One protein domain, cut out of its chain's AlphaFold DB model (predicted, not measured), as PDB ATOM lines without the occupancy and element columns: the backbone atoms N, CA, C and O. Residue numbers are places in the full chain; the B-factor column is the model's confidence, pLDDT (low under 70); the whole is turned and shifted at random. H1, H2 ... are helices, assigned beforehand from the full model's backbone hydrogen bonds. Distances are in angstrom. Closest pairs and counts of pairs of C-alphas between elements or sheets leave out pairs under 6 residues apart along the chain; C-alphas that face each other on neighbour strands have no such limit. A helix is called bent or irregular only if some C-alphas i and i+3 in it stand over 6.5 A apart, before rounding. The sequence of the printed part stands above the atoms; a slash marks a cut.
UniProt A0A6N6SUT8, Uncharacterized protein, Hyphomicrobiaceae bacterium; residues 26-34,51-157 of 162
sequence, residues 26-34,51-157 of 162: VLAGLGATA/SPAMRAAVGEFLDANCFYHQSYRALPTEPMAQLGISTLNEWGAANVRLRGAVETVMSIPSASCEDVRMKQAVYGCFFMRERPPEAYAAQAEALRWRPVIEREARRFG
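AT A GLANCE: This is residues 26 to 34 and 51 to 157 of the 162 residues of an uncharacterized protein of Hyphomicrobiaceae bacterium (UniProt A0A6N6SUT8). Three helices, H2, H3 and H4, form an elongated up-and-down bundle, in which a long hairpin of H2 and H3 is joined by the shorter H4 near one end. The bent helix H5 folds back along H4 on the side away from H2, leaving a gap between its first arm and H3, while the short helix H1 crosses H4. The printed part has 116 residues, with five named helices in the order H1 to H5 and no named strand, and its class is all helix. It is compact, with a radius of gyration of the C-alphas of 15.2 A, and spans 49 by 25 by 22 A.

IN THESE COORDINATES: H1 covers residues 26 to 34, beginning at C-alpha 26 (-56.943, 66.314, 101.700). H2, residues 52 to 73, is 31.6 A long from first to last C-alpha. H3, residues 85 to 107, is 32.3 A long and begins at C-alpha 85 (-72.864, 41.750, 109.434). H4, residues 113 to 127, measures 21.3 A. H5, residues 135 to 155, was assigned as one helix by its hydrogen bonds but is bent: C-alphas 144 and 147 are 6.9 A apart. Its arms are H5a, residues 135 to 144, and H5b, residues 147 to 155, ending at C-alpha 155 (-32.941, 63.676, 114.784).

HOW THE PARTS SIT: H4 is the hub, touching four other helices. Its residues 117 to 122 alone touch H1, closest at the C-alphas of Ala 34 and Arg 117, 5.5 A; the two are about perpendicular at 71 degrees, only just past steep. H2 and H3 form a helical hairpin at a shallow tilt of 21 degrees, opposite ways, with the C-alphas of Phe 61 and Ala 101 closest at 4.8 A. H2 touches H4 with residues 54 to 61 alone, closest at the C-alphas of Met 54 and Asp 115, 6.4 A; they run the same way. H3 and H4 form a hairpin, with the C-alphas of Met 106 and Lys 119 closest at 6.4 A. H4 and H5a, also a hairpin, only just touch, with 3 pairs of C-alphas within 8 A, closest at Phe 127 and Ala 138, 6.5 A. H5b touches H4 at the C-alphas of Val 116 and Ala 153, 6.4 A. H3 and H5a are apart. In H1, H2, H3, H4, H5a and H5b every O i to N i+4 pair is within hydrogen-bond range.

THE WHOLE: The C-alphas of Gln 82 and Gly 157, the two farthest apart, are 49.6 A apart. Residues 35 to 50 are not printed, and C-alphas 34 and 51 are 15.3 A apart across this cut. The link from H2 to H3, 11 residues, is long. The mean pLDDT of the printed part is 72.9, with 40 residues under 70, among them residues 26 to 34, 76 to 84 and 126 to 143.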
ATOM      1  N   VAL A  26     -57.575  66.993 100.549       48.94
ATOM      2  CA  VAL A  26     -56.943  66.314 101.700       48.94
ATOM      3  C   VAL A  26     -55.438  66.559 101.752       48.94
ATOM      4  O   VAL A  26     -54.908  66.771 102.836       48.94
ATOM      5  N   LEU A  27     -54.749  66.600 100.605       49.59
ATOM      6  CA  LEU A  27     -53.342  67.023 100.536       49.59
ATOM      7  C   LEU A  27     -53.161  68.479 100.984       49.59
ATOM      8  O   LEU A  27     -52.233  68.768 101.733       49.59
ATOM      9  N   ALA A  28     -54.054  69.385 100.577       48.88
ATOM     10  CA  ALA A  28     -54.048  70.771 101.040       48.88
ATOM     11  C   ALA A  28     -54.369  70.877 102.542       48.88
ATOM     12  O   ALA A  28     -53.737  71.662 103.239       48.88
ATOM     13  N   GLY A  29     -55.292  70.056 103.053       50.44
ATOM     14  CA  GLY A  29     -55.624  69.965 104.476       50.44
ATOM     15  C   GLY A  29     -54.473  69.426 105.330       50.44
ATOM     16  O   GLY A  29     -54.156  70.030 106.348       50.44
ATOM     17  N   LEU A  30     -53.803  68.351 104.895       52.16
ATOM     18  CA  LEU A  30     -52.590  67.821 105.536       52.16
ATOM     19  C   LEU A  30     -51.426  68.813 105.465       52.16
ATOM     20  O   LEU A  30     -50.723  69.002 106.452       52.16
ATOM     21  N   GLY A  31     -51.228  69.473 104.322       51.12
ATOM     22  CA  GLY A  31     -50.223  70.527 104.174       51.12
ATOM     23  C   GLY A  31     -50.508  71.725 105.082       51.12
ATOM     24  O   GLY A  31     -49.588  72.276 105.680       51.12
ATOM     25  N   ALA A  32     -51.782  72.087 105.255       43.94
ATOM     26  CA  ALA A  32     -52.200  73.110 106.200       43.94
ATOM     27  C   ALA A  32     -51.971  72.672 107.654       43.94
ATOM     28  O   ALA A  32     -51.371  73.432 108.402       43.94
ATOM     29  N   THR A  33     -52.360  71.463 108.076       47.41
ATOM     30  CA  THR A  33     -52.108  71.006 109.459       47.41
ATOM     31  C   THR A  33     -50.618  70.825 109.755       47.41
ATOM     32  O   THR A  33     -50.180  71.172 110.849       47.41
ATOM     33  N   ALA A  34     -49.815  70.399 108.776       45.06
ATOM     34  CA  ALA A  34     -48.352  70.382 108.859       45.06
ATOM     35  C   ALA A  34     -47.730  71.791 108.965       45.06
ATOM     36  O   ALA A  34     -46.688  71.948 109.601       45.06
ATOM     37  N   SER A  51     -39.969  62.974 100.714       84.00
ATOM     38  CA  SER A  51     -39.277  61.913  99.983       84.00
ATOM     39  C   SER A  51     -40.237  61.090  99.106       84.00
ATOM     40  O   SER A  51     -41.419  60.961  99.436       84.00
ATOM     41  N   PRO A  52     -39.785  60.520  97.967       87.56
ATOM     42  CA  PRO A  52     -40.676  59.791  97.057       87.56
ATOM     43  C   PRO A  52     -41.414  58.620  97.721       87.56
ATOM     44  O   PRO A  52     -42.587  58.402  97.428       87.56
ATOM     45  N   ALA A  53     -40.756  57.920  98.653       87.50
ATOM     46  CA  ALA A  53     -41.362  56.846  99.437       87.50
ATOM     47  C   ALA A  53     -42.452  57.375 100.385       87.50
ATOM     48  O   ALA A  53     -43.577  56.878 100.355       87.50
ATOM     49  N   MET A  54     -42.154  58.421 101.168       88.81
ATOM     50  CA  MET A  54     -43.134  59.050 102.061       88.81
ATOM     51  C   MET A  54     -44.349  59.559 101.274       88.81
ATOM     52  O   MET A  54     -45.489  59.293 101.636       88.81
ATOM     53  N   ARG A  55     -44.114  60.200 100.123       85.50
ATOM     54  CA  ARG A  55     -45.162  60.697  99.220       85.50
ATOM     55  C   ARG A  55     -46.072  59.588  98.682       85.50
ATOM     56  O   ARG A  55     -47.270  59.823  98.543       85.50
ATOM     57  N   ALA A  56     -45.528  58.406  98.389       87.00
ATOM     58  CA  ALA A  56     -46.314  57.252  97.955       87.00
ATOM     59  C   ALA A  56     -47.208  56.728  99.092       87.00
ATOM     60  O   ALA A  56     -48.425  56.669  98.926       87.00
ATOM     61  N   ALA A  57     -46.637  56.462 100.270       89.38
ATOM     62  CA  ALA A  57     -47.384  55.955 101.426       89.38
ATOM     63  C   ALA A  57     -48.432  56.948 101.955       89.38
ATOM     64  O   ALA A  57     -49.529  56.548 102.335       89.38
ATOM     65  N   VAL A  58     -48.146  58.252 101.927       86.25
ATOM     66  CA  VAL A  58     -49.128  59.304 102.246       86.25
ATOM     67  C   VAL A  58     -50.243  59.336 101.196       86.25
ATOM     68  O   VAL A  58     -51.405  59.546 101.535       86.25
ATOM     69  N   GLY A  59     -49.923  59.052  99.931       82.00
ATOM     70  CA  GLY A  59     -50.912  58.827  98.880       82.00
ATOM     71  C   GLY A  59     -51.841  57.646  99.179       82.00
ATOM     72  O   GLY A  59     -53.051  57.797  99.015       82.00
ATOM     73  N   GLU A  60     -51.299  56.516  99.639       88.19
ATOM     74  CA  GLU A  60     -52.062  55.321 100.034       88.19
ATOM     75  C   GLU A  60     -52.894  55.549 101.304       88.19
ATOM     76  O   GLU A  60     -54.059  55.154 101.348       88.19
ATOM     77  N   PHE A  61     -52.338  56.241 102.306       87.94
ATOM     78  CA  PHE A  61     -53.058  56.682 103.504       87.94
ATOM     79  C   PHE A  61     -54.261  57.550 103.143       87.94
ATOM     80  O   PHE A  61     -55.346  57.335 103.676       87.94
ATOM     81  N   LEU A  62     -54.100  58.499 102.219       85.19
ATOM     82  CA  LEU A  62     -55.200  59.356 101.790       85.19
ATOM     83  C   LEU A  62     -56.305  58.578 101.082       85.19
ATOM     84  O   LEU A  62     -57.476  58.763 101.415       85.19
ATOM     85  N   ASP A  63     -55.949  57.688 100.158       83.94
ATOM     86  CA  ASP A  63     -56.927  56.875  99.435       83.94
ATOM     87  C   ASP A  63     -57.651  55.907 100.405       83.94
ATOM     88  O   ASP A  63     -58.870  55.730 100.327       83.94
ATOM     89  N   ALA A  64     -56.937  55.351 101.393       83.56
ATOM     90  CA  ALA A  64     -57.508  54.529 102.463       83.56
ATOM     91  C   ALA A  64     -58.374  55.330 103.456       83.56
ATOM     92  O   ALA A  64     -59.397  54.821 103.913       83.56
ATOM     93  N   ASN A  65     -58.018  56.577 103.775       82.56
ATOM     94  CA  ASN A  65     -58.791  57.427 104.683       82.56
ATOM     95  C   ASN A  65     -60.085  57.923 104.021       82.56
ATOM     96  O   ASN A  65     -61.146  57.929 104.644       82.56
ATOM     97  N   CYS A  66     -60.026  58.258 102.728       81.94
ATOM     98  CA  CYS A  66     -61.219  58.542 101.934       81.94
ATOM     99  C   CYS A  66     -62.169  57.334 101.934       81.94
ATOM    100  O   CYS A  66     -63.365  57.509 102.158       81.94
ATOM    101  N   PHE A  67     -61.639  56.114 101.787       81.50
ATOM    102  CA  PHE A  67     -62.425  54.884 101.893       81.50
ATOM    103  C   PHE A  67     -62.998  54.666 103.311       81.50
ATOM    104  O   PHE A  67     -64.195  54.424 103.434       81.50
ATOM    105  N   TYR A  68     -62.216  54.861 104.386       83.00
ATOM    106  CA  TYR A  68     -62.714  54.805 105.776       83.00
ATOM    107  C   TYR A  68     -63.904  55.753 106.000       83.00
ATOM    108  O   TYR A  68     -64.925  55.347 106.560       83.00
ATOM    109  N   HIS A  69     -63.814  57.007 105.543       76.38
ATOM    110  CA  HIS A  69     -64.907  57.971 105.684       76.38
ATOM    111  C   HIS A  69     -66.098  57.685 104.755       76.38
ATOM    112  O   HIS A  69     -67.232  57.943 105.154       76.38
ATOM    113  N   GLN A  70     -65.888  57.131 103.557       80.19
ATOM    114  CA  GLN A  70     -66.978  56.693 102.673       80.19
ATOM    115  C   GLN A  70     -67.752  55.519 103.283       80.19
ATOM    116  O   GLN A  70     -68.966  55.622 103.439       80.19
ATOM    117  N   SER A  71     -67.066  54.455 103.714       75.62
ATOM    118  CA  SER A  71     -67.697  53.306 104.378       75.62
ATOM    119  C   SER A  71     -68.388  53.699 105.686       75.62
ATOM    120  O   SER A  71     -69.455  53.180 105.982       75.62
ATOM    121  N   TYR A  72     -67.829  54.648 106.450       75.00
ATOM    122  CA  TYR A  72     -68.473  55.174 107.660       75.00
ATOM    123  C   TYR A  72     -69.744  55.985 107.353       75.00
ATOM    124  O   TYR A  72     -70.759  55.795 108.011       75.00
ATOM    125  N   ARG A  73     -69.729  56.845 106.323       73.88
ATOM    126  CA  ARG A  73     -70.923  57.594 105.875       73.88
ATOM    127  C   ARG A  73     -71.997  56.705 105.233       73.88
ATOM    128  O   ARG A  73     -73.137  57.143 105.124       73.88
ATOM    129  N   ALA A  74     -71.639  55.496 104.802       73.94
ATOM    130  CA  ALA A  74     -72.568  54.487 104.297       73.94
ATOM    131  C   ALA A  74     -73.210  53.630 105.408       73.94
ATOM    132  O   ALA A  74     -74.115  52.848 105.115       73.94
ATOM    133  N   LEU A  75     -72.778  53.768 106.669       72.56
ATOM    134  CA  LEU A  75     -73.454  53.127 107.796       72.56
ATOM    135  C   LEU A  75     -74.838  53.772 108.011       72.56
ATOM    136  O   LEU A  75     -74.925  55.002 108.089       72.56
ATOM    137  N   PRO A  76     -75.915  52.979 108.162       69.31
ATOM    138  CA  PRO A  76     -77.181  53.463 108.699       69.31
ATOM    139  C   PRO A  76     -76.992  54.218 110.021       69.31
ATOM    140  O   PRO A  76     -76.145  53.861 110.838       69.31
ATOM    141  N   THR A  77     -77.836  55.218 110.275       67.81
ATOM    142  CA  THR A  77     -77.870  55.990 111.534       67.81
ATOM    143  C   THR A  77     -78.437  55.208 112.729       67.81
ATOM    144  O   THR A  77     -78.646  55.772 113.805       67.81
ATOM    145  N   GLU A  78     -78.697  53.916 112.546       66.12
ATOM    146  CA  GLU A  78     -79.148  52.982 113.572       66.12
ATOM    147  C   GLU A  78     -78.001  52.628 114.546       66.12
ATOM    148  O   GLU A  78     -76.820  52.734 114.198       66.12
ATOM    149  N   PRO A  79     -78.299  52.198 115.786       62.94
ATOM    150  CA  PRO A  79     -77.281  51.717 116.716       62.94
ATOM    151  C   PRO A  79     -76.424  50.600 116.103       62.94
ATOM    152  O   PRO A  79     -76.966  49.658 115.532       62.94
ATOM    153  N   MET A  80     -75.098  50.624 116.302       61.94
ATOM    154  CA  MET A  80     -74.181  49.625 115.713       61.94
ATOM    155  C   MET A  80     -74.561  48.159 115.993       61.94
ATOM    156  O   MET A  80     -74.251  47.287 115.190       61.94
ATOM    157  N   ALA A  81     -75.253  47.885 117.104       59.81
ATOM    158  CA  ALA A  81     -75.751  46.556 117.467       59.81
ATOM    159  C   ALA A  81     -76.928  46.047 116.599       59.81
ATOM    160  O   ALA A  81     -77.338  44.900 116.755       59.81
ATOM    161  N   GLN A  82     -77.487  46.889 115.726       60.25
ATOM    162  CA  GLN A  82     -78.575  46.569 114.792       60.25
ATOM    163  C   GLN A  82     -78.086  46.483 113.334       60.25
ATOM    164  O   GLN A  82     -78.818  46.011 112.467       60.25
ATOM    165  N   LEU A  83     -76.837  46.881 113.063       64.69
ATOM    166  CA  LEU A  83     -76.256  46.858 111.724       64.69
ATOM    167  C   LEU A  83     -76.012  45.429 111.222       64.69
ATOM    168  O   LEU A  83     -75.520  44.561 111.947       64.69
ATOM    169  N   GLY A  84     -76.296  45.206 109.938       69.31
ATOM    170  CA  GLY A  84     -76.029  43.936 109.268       69.31
ATOM    171  C   GLY A  84     -74.538  43.580 109.249       69.31
ATOM    172  O   GLY A  84     -73.674  44.440 109.064       69.31
ATOM    173  N   ILE A  85     -74.239  42.283 109.384       70.69
ATOM    174  CA  ILE A  85     -72.864  41.750 109.434       70.69
ATOM    175  C   ILE A  85     -72.049  42.152 108.191       70.69
ATOM    176  O   ILE A  85     -70.866  42.452 108.312       70.69
ATOM    177  N   SER A  86     -72.667  42.217 107.006       71.88
ATOM    178  CA  SER A  86     -72.030  42.711 105.774       71.88
ATOM    179  C   SER A  86     -71.535  44.154 105.912       71.88
ATOM    180  O   SER A  86     -70.358  44.425 105.693       71.88
ATOM    181  N   THR A  87     -72.405  45.062 106.350       68.44
ATOM    182  CA  THR A  87     -72.113  46.493 106.516       68.44
ATOM    183  C   THR A  87     -71.044  46.738 107.589       68.44
ATOM    184  O   THR A  87     -70.141  47.555 107.399       68.44
ATOM    185  N   LEU A  88     -71.083  45.976 108.690       69.31
ATOM    186  CA  LEU A  88     -70.031  45.990 109.715       69.31
ATOM    187  C   LEU A  88     -68.690  45.458 109.181       69.31
ATOM    188  O   LEU A  88     -67.646  46.036 109.486       69.31
ATOM    189  N   ASN A  89     -68.702  44.406 108.357       77.31
ATOM    190  CA  ASN A  89     -67.496  43.851 107.734       77.31
ATOM    191  C   ASN A  89     -66.867  44.815 106.715       77.31
ATOM    192  O   ASN A  89     -65.645  44.931 106.675       77.31
ATOM    193  N   GLU A  90     -67.666  45.528 105.918       75.56
ATOM    194  CA  GLU A  90     -67.177  46.512 104.940       75.56
ATOM    195  C   GLU A  90     -66.477  47.697 105.621       75.56
ATOM    196  O   GLU A  90     -65.344  48.040 105.273       75.56
ATOM    197  N   TRP A  91     -67.099  48.280 106.651       79.38
ATOM    198  CA  TRP A  91     -66.474  49.329 107.464       79.38
ATOM    199  C   TRP A  91     -65.263  48.811 108.257       79.38
ATOM    200  O   TRP A  91     -64.232  49.485 108.322       79.38
ATOM    201  N   GLY A  92     -65.330  47.585 108.788       78.75
ATOM    202  CA  GLY A  92     -64.205  46.920 109.447       78.75
ATOM    203  C   GLY A  92     -63.005  46.726 108.513       78.75
ATOM    204  O   GLY A  92     -61.876  47.052 108.882       78.75
ATOM    205  N   ALA A  93     -63.235  46.288 107.273       81.62
ATOM    206  CA  ALA A  93     -62.199  46.155 106.251       81.62
ATOM    207  C   ALA A  93     -61.596  47.515 105.857       81.62
ATOM    208  O   ALA A  93     -60.375  47.632 105.719       81.62
ATOM    209  N   ALA A  94     -62.417  48.566 105.747       82.81
ATOM    210  CA  ALA A  94     -61.937  49.930 105.525       82.81
ATOM    211  C   ALA A  94     -61.041  50.426 106.678       82.81
ATOM    212  O   ALA A  94     -60.032  51.092 106.444       82.81
ATOM    213  N   ASN A  95     -61.363  50.049 107.918       82.44
ATOM    214  CA  ASN A  95     -60.585  50.384 109.109       82.44
ATOM    215  C   ASN A  95     -59.240  49.644 109.171       82.44
ATOM    216  O   ASN A  95     -58.206  50.268 109.405       82.44
ATOM    217  N   VAL A  96     -59.225  48.338 108.879       83.94
ATOM    218  CA  VAL A  96     -57.984  47.551 108.750       83.94
ATOM    219  C   VAL A  96     -57.085  48.131 107.653       83.94
ATOM    220  O   VAL A  96     -55.885  48.300 107.868       83.94
ATOM    221  N   ARG A  97     -57.660  48.514 106.503       86.44
ATOM    222  CA  ARG A  97     -56.921  49.146 105.399       86.44
ATOM    223  C   ARG A  97     -56.310  50.492 105.798       86.44
ATOM    224  O   ARG A  97     -55.150  50.740 105.473       86.44
ATOM    225  N   LEU A  98     -57.055  51.349 106.502       84.62
ATOM    226  CA  LEU A  98     -56.535  52.635 106.978       84.62
ATOM    227  C   LEU A  98     -55.415  52.449 108.008       84.62
ATOM    228  O   LEU A  98     -54.379  53.098 107.886       84.62
ATOM    229  N   ARG A  99     -55.583  51.535 108.975       84.69
ATOM    230  CA  ARG A  99     -54.530  51.202 109.948       84.69
ATOM    231  C   ARG A  99     -53.253  50.768 109.240       84.69
ATOM    232  O   ARG A  99     -52.221  51.389 109.466       84.69
ATOM    233  N   GLY A 100     -53.338  49.805 108.318       87.25
ATOM    234  CA  GLY A 100     -52.189  49.348 107.529       87.25
ATOM    235  C   GLY A 100     -51.465  50.487 106.803       87.25
ATOM    236  O   GLY A 100     -50.245  50.576 106.875       87.25
ATOM    237  N   ALA A 101     -52.197  51.421 106.187       87.12
ATOM    238  CA  ALA A 101     -51.590  52.575 105.522       87.12
ATOM    239  C   ALA A 101     -50.908  53.564 106.498       87.12
ATOM    240  O   ALA A 101     -49.864  54.130 106.166       87.12
ATOM    241  N   VAL A 102     -51.438  53.740 107.718       86.75
ATOM    242  CA  VAL A 102     -50.746  54.484 108.791       86.75
ATOM    243  C   VAL A 102     -49.468  53.759 109.217       86.75
ATOM    244  O   VAL A 102     -48.435  54.411 109.373       86.75
ATOM    245  N   GLU A 103     -49.483  52.429 109.358       88.62
ATOM    246  CA  GLU A 103     -48.269  51.658 109.671       88.62
ATOM    247  C   GLU A 103     -47.208  51.804 108.569       88.62
ATOM    248  O   GLU A 103     -46.041  52.046 108.884       88.62
ATOM    249  N   THR A 104     -47.606  51.762 107.291       90.50
ATOM    250  CA  THR A 104     -46.718  52.024 106.147       90.50
ATOM    251  C   THR A 104     -46.058  53.399 106.271       90.50
ATOM    252  O   THR A 104     -44.828  53.476 106.267       90.50
ATOM    253  N   VAL A 105     -46.836  54.472 106.472       88.19
ATOM    254  CA  VAL A 105     -46.307  55.839 106.667       88.19
ATOM    255  C   VAL A 105     -45.339  55.909 107.851       88.19
ATOM    256  O   VAL A 105     -44.257  56.482 107.726       88.19
ATOM    257  N   MET A 106     -45.680  55.308 108.994       88.38
ATOM    258  CA  MET A 106     -44.831  55.344 110.190       88.38
ATOM    259  C   MET A 106     -43.529  54.553 110.021       88.38
ATOM    260  O   MET A 106     -42.496  54.973 110.551       88.38
ATOM    261  N   SER A 107     -43.562  53.447 109.269       90.50
ATOM    262  CA  SER A 107     -42.420  52.547 109.054       90.50
ATOM    263  C   SER A 107     -41.324  53.118 108.147       90.50
ATOM    264  O   SER A 107     -40.157  52.765 108.315       90.50
ATOM    265  N   ILE A 108     -41.667  54.016 107.215       89.25
ATOM    266  CA  ILE A 108     -40.701  54.647 106.303       89.25
ATOM    267  C   ILE A 108     -39.735  55.523 107.112       89.25
ATOM    268  O   ILE A 108     -40.195  56.463 107.763       89.25
ATOM    269  N   PRO A 109     -38.410  55.285 107.084       88.06
ATOM    270  CA  PRO A 109     -37.457  56.138 107.788       88.06
ATOM    271  C   PRO A 109     -37.500  57.563 107.229       88.06
ATOM    272  O   PRO A 109     -37.289  57.757 106.031       88.06
ATOM    273  N   SER A 110     -37.743  58.560 108.081       85.56
ATOM    274  CA  SER A 110     -37.783  59.955 107.634       85.56
ATOM    275  C   SER A 110     -36.410  60.386 107.110       85.56
ATOM    276  O   SER A 110     -35.385  60.169 107.770       85.56
ATOM    277  N   ALA A 111     -36.385  61.005 105.927       84.94
ATOM    278  CA  ALA A 111     -35.181  61.544 105.293       84.94
ATOM    279  C   ALA A 111     -35.060  63.073 105.447       84.94
ATOM    280  O   ALA A 111     -34.002  63.639 105.176       84.94
ATOM    281  N   SER A 112     -36.131  63.740 105.882       80.88
ATOM    282  CA  SER A 112     -36.218  65.193 106.031       80.88
ATOM    283  C   SER A 112     -37.149  65.598 107.178       80.88
ATOM    284  O   SER A 112     -37.952  64.794 107.651       80.88
ATOM    285  N   CYS A 113     -37.102  66.871 107.580       76.81
ATOM    286  CA  CYS A 113     -38.076  67.449 108.512       76.81
ATOM    287  C   CYS A 113     -39.509  67.416 107.942       76.81
ATOM    288  O   CYS A 113     -40.466  67.309 108.702       76.81
ATOM    289  N   GLU A 114     -39.661  67.477 106.615       79.06
ATOM    290  CA  GLU A 114     -40.961  67.430 105.936       79.06
ATOM    291  C   GLU A 114     -41.596  66.033 106.011       79.06
ATOM    292  O   GLU A 114     -42.798  65.911 106.234       79.06
ATOM    293  N   ASP A 115     -40.784  64.972 105.935       81.56
ATOM    294  CA  ASP A 115     -41.250  63.600 106.178       81.56
ATOM    295  C   ASP A 115     -41.770  63.446 107.623       81.56
ATOM    296  O   ASP A 115     -42.823  62.843 107.840       81.56
ATOM    297  N   VAL A 116     -41.089  64.052 108.610       77.50
ATOM    298  CA  VAL A 116     -41.521  64.045 110.024       77.50
ATOM    299  C   VAL A 116     -42.825  64.825 110.221       77.50
ATOM    300  O   VAL A 116     -43.740  64.309 110.866       77.50
ATOM    301  N   ARG A 117     -42.954  66.020 109.625       77.81
ATOM    302  CA  ARG A 117     -44.210  66.795 109.621       77.81
ATOM    303  C   ARG A 117     -45.362  65.998 109.022       77.81
ATOM    304  O   ARG A 117     -46.463  66.002 109.565       77.81
ATOM    305  N   MET A 118     -45.115  65.279 107.929       81.25
ATOM    306  CA  MET A 118     -46.156  64.483 107.289       81.25
ATOM    307  C   MET A 118     -46.565  63.279 108.149       81.25
ATOM    308  O   MET A 118     -47.758  62.998 108.255       81.25
ATOM    309  N   LYS A 119     -45.631  62.634 108.870       84.31
ATOM    310  CA  LYS A 119     -45.984  61.654 109.916       84.31
ATOM    311  C   LYS A 119     -46.828  62.282 111.029       84.31
ATOM    312  O   LYS A 119     -47.835  61.693 111.410       84.31
ATOM    313  N   GLN A 120     -46.471  63.470 111.526       75.69
ATOM    314  CA  GLN A 120     -47.258  64.194 112.539       75.69
ATOM    315  C   GLN A 120     -48.682  64.509 112.043       75.69
ATOM    316  O   GLN A 120     -49.646  64.297 112.780       75.69
ATOM    317  N   ALA A 121     -48.838  64.938 110.788       75.81
ATOM    318  CA  ALA A 121     -50.139  65.223 110.184       75.81
ATOM    319  C   ALA A 121     -50.988  63.949 109.984       75.81
ATOM    320  O   ALA A 121     -52.164  63.934 110.344       75.81
ATOM    321  N   VAL A 122     -50.391  62.855 109.493       78.81
ATOM    322  CA  VAL A 122     -51.052  61.540 109.355       78.81
ATOM    323  C   VAL A 122     -51.487  60.981 110.715       78.81
ATOM    324  O   VAL A 122     -52.623  60.527 110.856       78.81
ATOM    325  N   TYR A 123     -50.623  61.079 111.731       73.00
ATOM    326  CA  TYR A 123     -50.936  60.749 113.125       73.00
ATOM    327  C   TYR A 123     -52.147  61.563 113.610       73.00
ATOM    328  O   TYR A 123     -53.156  60.987 114.014       73.00
ATOM    329  N   GLY A 124     -52.103  62.896 113.497       68.56
ATOM    330  CA  GLY A 124     -53.193  63.781 113.921       68.56
ATOM    331  C   GLY A 124     -54.529  63.475 113.235       68.56
ATOM    332  O   GLY A 124     -55.551  63.349 113.906       68.56
ATOM    333  N   CYS A 125     -54.529  63.281 111.913       71.94
ATOM    334  CA  CYS A 125     -55.736  62.937 111.160       71.94
ATOM    335  C   CYS A 125     -56.333  61.578 111.552       71.94
ATOM    336  O   CYS A 125     -57.554  61.445 111.559       71.94
ATOM    337  N   PHE A 126     -55.513  60.587 111.908       69.81
ATOM    338  CA  PHE A 126     -56.009  59.291 112.378       69.81
ATOM    339  C   PHE A 126     -56.661  59.387 113.772       69.81
ATOM    340  O   PHE A 126     -57.689  58.752 114.013       69.81
ATOM    341  N   PHE A 127     -56.130  60.227 114.671       62.94
ATOM    342  CA  PHE A 127     -56.651  60.377 116.041       62.94
ATOM    343  C   PHE A 127     -57.831  61.347 116.200       62.94
ATOM    344  O   PHE A 127     -58.489  61.312 117.237       62.94
ATOM    345  N   MET A 128     -58.165  62.147 115.184       59.47
ATOM    346  CA  MET A 128     -59.373  62.994 115.174       59.47
ATOM    347  C   MET A 128     -60.631  62.294 114.610       59.47
ATOM    348  O   MET A 128     -61.600  62.968 114.262       59.47
ATOM    349  N   ARG A 129     -60.655  60.953 114.512       59.44
ATOM    350  CA  ARG A 129     -61.850  60.197 114.083       59.44
ATOM    351  C   ARG A 129     -63.042  60.406 115.035       59.44
ATOM    352  O   ARG A 129     -62.904  60.427 116.256       59.44
ATOM    353  N   GLU A 130     -64.232  60.554 114.456       47.56
ATOM    354  CA  GLU A 130     -65.436  60.988 115.170       47.56
ATOM    355  C   GLU A 130     -66.115  59.851 115.970       47.56
ATOM    356  O   GLU A 130     -66.685  58.925 115.397       47.56
ATOM    357  N   ARG A 131     -66.142  60.018 117.305       49.16
ATOM    358  CA  ARG A 131     -66.904  59.253 118.327       49.16
ATOM    359  C   ARG A 131     -66.447  57.802 118.653       49.16
ATOM    360  O   ARG A 131     -65.808  57.137 117.845       49.16
ATOM    361  N   PRO A 132     -66.717  57.315 119.890       44.34
ATOM    362  CA  PRO A 132     -66.218  56.027 120.395       44.34
ATOM    363  C   PRO A 132     -67.099  54.852 119.923       44.34
ATOM    364  O   PRO A 132     -68.318  55.014 119.849       44.34
ATOM    365  N   PRO A 133     -66.518  53.669 119.626       46.19
ATOM    366  CA  PRO A 133     -65.743  52.896 120.614       46.19
ATOM    367  C   PRO A 133     -64.221  52.916 120.433       46.19
ATOM    368  O   PRO A 133     -63.494  52.473 121.320       46.19
ATOM    369  N   GLU A 134     -63.721  53.413 119.301       50.09
ATOM    370  CA  GLU A 134     -62.319  53.223 118.899       50.09
ATOM    371  C   GLU A 134     -61.292  53.932 119.794       50.09
ATOM    372  O   GLU A 134     -60.115  53.579 119.763       50.09
ATOM    373  N   ALA A 135     -61.732  54.888 120.622       48.19
ATOM    374  CA  ALA A 135     -60.892  55.758 121.442       48.19
ATOM    375  C   ALA A 135     -59.804  55.019 122.247       48.19
ATOM    376  O   ALA A 135     -58.672  55.488 122.286       48.19
ATOM    377  N   TYR A 136     -60.095  53.851 122.832       46.56
ATOM    378  CA  TYR A 136     -59.099  53.080 123.592       46.56
ATOM    379  C   TYR A 136     -58.043  52.403 122.703       46.56
ATOM    380  O   TYR A 136     -56.857  52.421 123.030       46.56
ATOM    381  N   ALA A 137     -58.451  51.833 121.565       52.72
ATOM    382  CA  ALA A 137     -57.520  51.233 120.606       52.72
ATOM    383  C   ALA A 137     -56.651  52.312 119.943       52.72
ATOM    384  O   ALA A 137     -55.440  52.148 119.807       52.72
ATOM    385  N   ALA A 138     -57.265  53.449 119.619       53.69
ATOM    386  CA  ALA A 138     -56.588  54.636 119.131       53.69
ATOM    387  C   ALA A 138     -55.587  55.174 120.175       53.69
ATOM    388  O   ALA A 138     -54.430  55.411 119.851       53.69
ATOM    389  N   GLN A 139     -55.962  55.273 121.453       56.06
ATOM    390  CA  GLN A 139     -55.053  55.708 122.521       56.06
ATOM    391  C   GLN A 139     -53.850  54.758 122.701       56.06
ATOM    392  O   GLN A 139     -52.740  55.225 122.958       56.06
ATOM    393  N   ALA A 140     -54.026  53.449 122.497       60.78
ATOM    394  CA  ALA A 140     -52.922  52.486 122.481       60.78
ATOM    395  C   ALA A 140     -52.006  52.645 121.247       60.78
ATOM    396  O   ALA A 140     -50.780  52.606 121.372       60.78
ATOM    397  N   GLU A 141     -52.567  52.877 120.057       62.56
ATOM    398  CA  GLU A 141     -51.790  53.121 118.831       62.56
ATOM    399  C   GLU A 141     -51.060  54.476 118.854       62.56
ATOM    400  O   GLU A 141     -49.923  54.568 118.386       62.56
ATOM    401  N   ALA A 142     -51.650  55.496 119.481       62.12
ATOM    402  CA  ALA A 142     -51.013  56.778 119.772       62.12
ATOM    403  C   ALA A 142     -49.767  56.587 120.654       62.12
ATOM    404  O   ALA A 142     -48.677  57.043 120.306       62.12
ATOM    405  N   LEU A 143     -49.898  55.834 121.754       64.62
ATOM    406  CA  LEU A 143     -48.780  55.481 122.639       64.62
ATOM    407  C   LEU A 143     -47.684  54.670 121.926       64.62
ATOM    408  O   LEU A 143     -46.508  54.849 122.239       64.62
ATOM    409  N   ARG A 144     -48.035  53.826 120.943       73.56
ATOM    410  CA  ARG A 144     -47.063  53.083 120.119       73.56
ATOM    411  C   ARG A 144     -46.261  53.990 119.181       73.56
ATOM    412  O   ARG A 144     -45.045  53.831 119.088       73.56
ATOM    413  N   TRP A 145     -46.914  54.910 118.471       72.00
ATOM    414  CA  TRP A 145     -46.257  55.700 117.420       72.00
ATOM    415  C   TRP A 145     -45.595  56.987 117.916       72.00
ATOM    416  O   TRP A 145     -44.594  57.418 117.341       72.00
ATOM    417  N   ARG A 146     -46.082  57.572 119.016       75.06
ATOM    418  CA  ARG A 146     -45.533  58.806 119.599       75.06
ATOM    419  C   ARG A 146     -44.006  58.757 119.831       75.06
ATOM    420  O   ARG A 146     -43.338  59.677 119.359       75.06
ATOM    421  N   PRO A 147     -43.402  57.707 120.431       76.56
ATOM    422  CA  PRO A 147     -41.947  57.643 120.622       76.56
ATOM    423  C   PRO A 147     -41.139  57.582 119.316       76.56
ATOM    424  O   PRO A 147     -39.988  58.022 119.286       76.56
ATOM    425  N   VAL A 148     -41.719  57.053 118.230       76.75
ATOM    426  CA  VAL A 148     -41.083  57.018 116.900       76.75
ATOM    427  C   VAL A 148     -41.011  58.432 116.326       76.75
ATOM    428  O   VAL A 148     -39.934  58.882 115.934       76.75
ATOM    429  N   ILE A 149     -42.131  59.158 116.366       74.50
ATOM    430  CA  ILE A 149     -42.221  60.550 115.909       74.50
ATOM    431  C   ILE A 149     -41.300  61.445 116.749       74.50
ATOM    432  O   ILE A 149     -40.483  62.166 116.188       74.50
ATOM    433  N   GLU A 150     -41.329  61.340 118.082       78.25
ATOM    434  CA  GLU A 150     -40.438  62.096 118.981       78.25
ATOM    435  C   GLU A 150     -38.944  61.775 118.771       78.25
ATOM    436  O   GLU A 150     -38.078  62.600 119.076       78.25
ATOM    437  N   ARG A 151     -38.596  60.573 118.292       81.12
ATOM    438  CA  ARG A 151     -37.208  60.199 117.967       81.12
ATOM    439  C   ARG A 151     -36.753  60.822 116.649       81.12
ATOM    440  O   ARG A 151     -35.639  61.342 116.583       81.12
ATOM    441  N   GLU A 152     -37.583  60.781 115.611       79.88
ATOM    442  CA  GLU A 152     -37.251  61.395 114.322       79.88
ATOM    443  C   GLU A 152     -37.284  62.927 114.396       79.88
ATOM    444  O   GLU A 152     -36.366  63.571 113.894       79.88
ATOM    445  N   ALA A 153     -38.239  63.506 115.130       73.31
ATOM    446  CA  ALA A 153     -38.273  64.928 115.464       73.31
ATOM    447  C   ALA A 153     -36.946  65.398 116.080       73.31
ATOM    448  O   ALA A 153     -36.342  66.345 115.581       73.31
ATOM    449  N   ARG A 154     -36.420  64.684 117.091       78.69
ATOM    450  CA  ARG A 154     -35.106  64.991 117.695       78.69
ATOM    451  C   ARG A 154     -33.957  64.887 116.696       78.69
ATOM    452  O   ARG A 154     -33.068  65.730 116.709       78.69
ATOM    453  N   ARG A 155     -33.973  63.879 115.817       77.38
ATOM    454  CA  ARG A 155     -32.941  63.676 114.784       77.38
ATOM    455  C   ARG A 155     -32.897  64.813 113.754       77.38
ATOM    456  O   ARG A 155     -31.821  65.105 113.242       77.38
ATOM    457  N   PHE A 156     -34.040  65.426 113.452       72.69
ATOM    458  CA  PHE A 156     -34.191  66.462 112.423       72.69
ATOM    459  C   PHE A 156     -34.423  67.882 112.977       72.69
ATOM    460  O   PHE A 156     -34.731  68.791 112.211       72.69
ATOM    461  N   GLY A 157     -34.284  68.094 114.293       68.94
ATOM    462  CA  GLY A 157     -34.503  69.402 114.929       68.94
ATOM    463  C   GLY A 157     -35.960  69.887 114.910       68.94
ATOM    464  O   GLY A 157     -36.209  71.072 115.094       68.94
TER     465      GLY A 157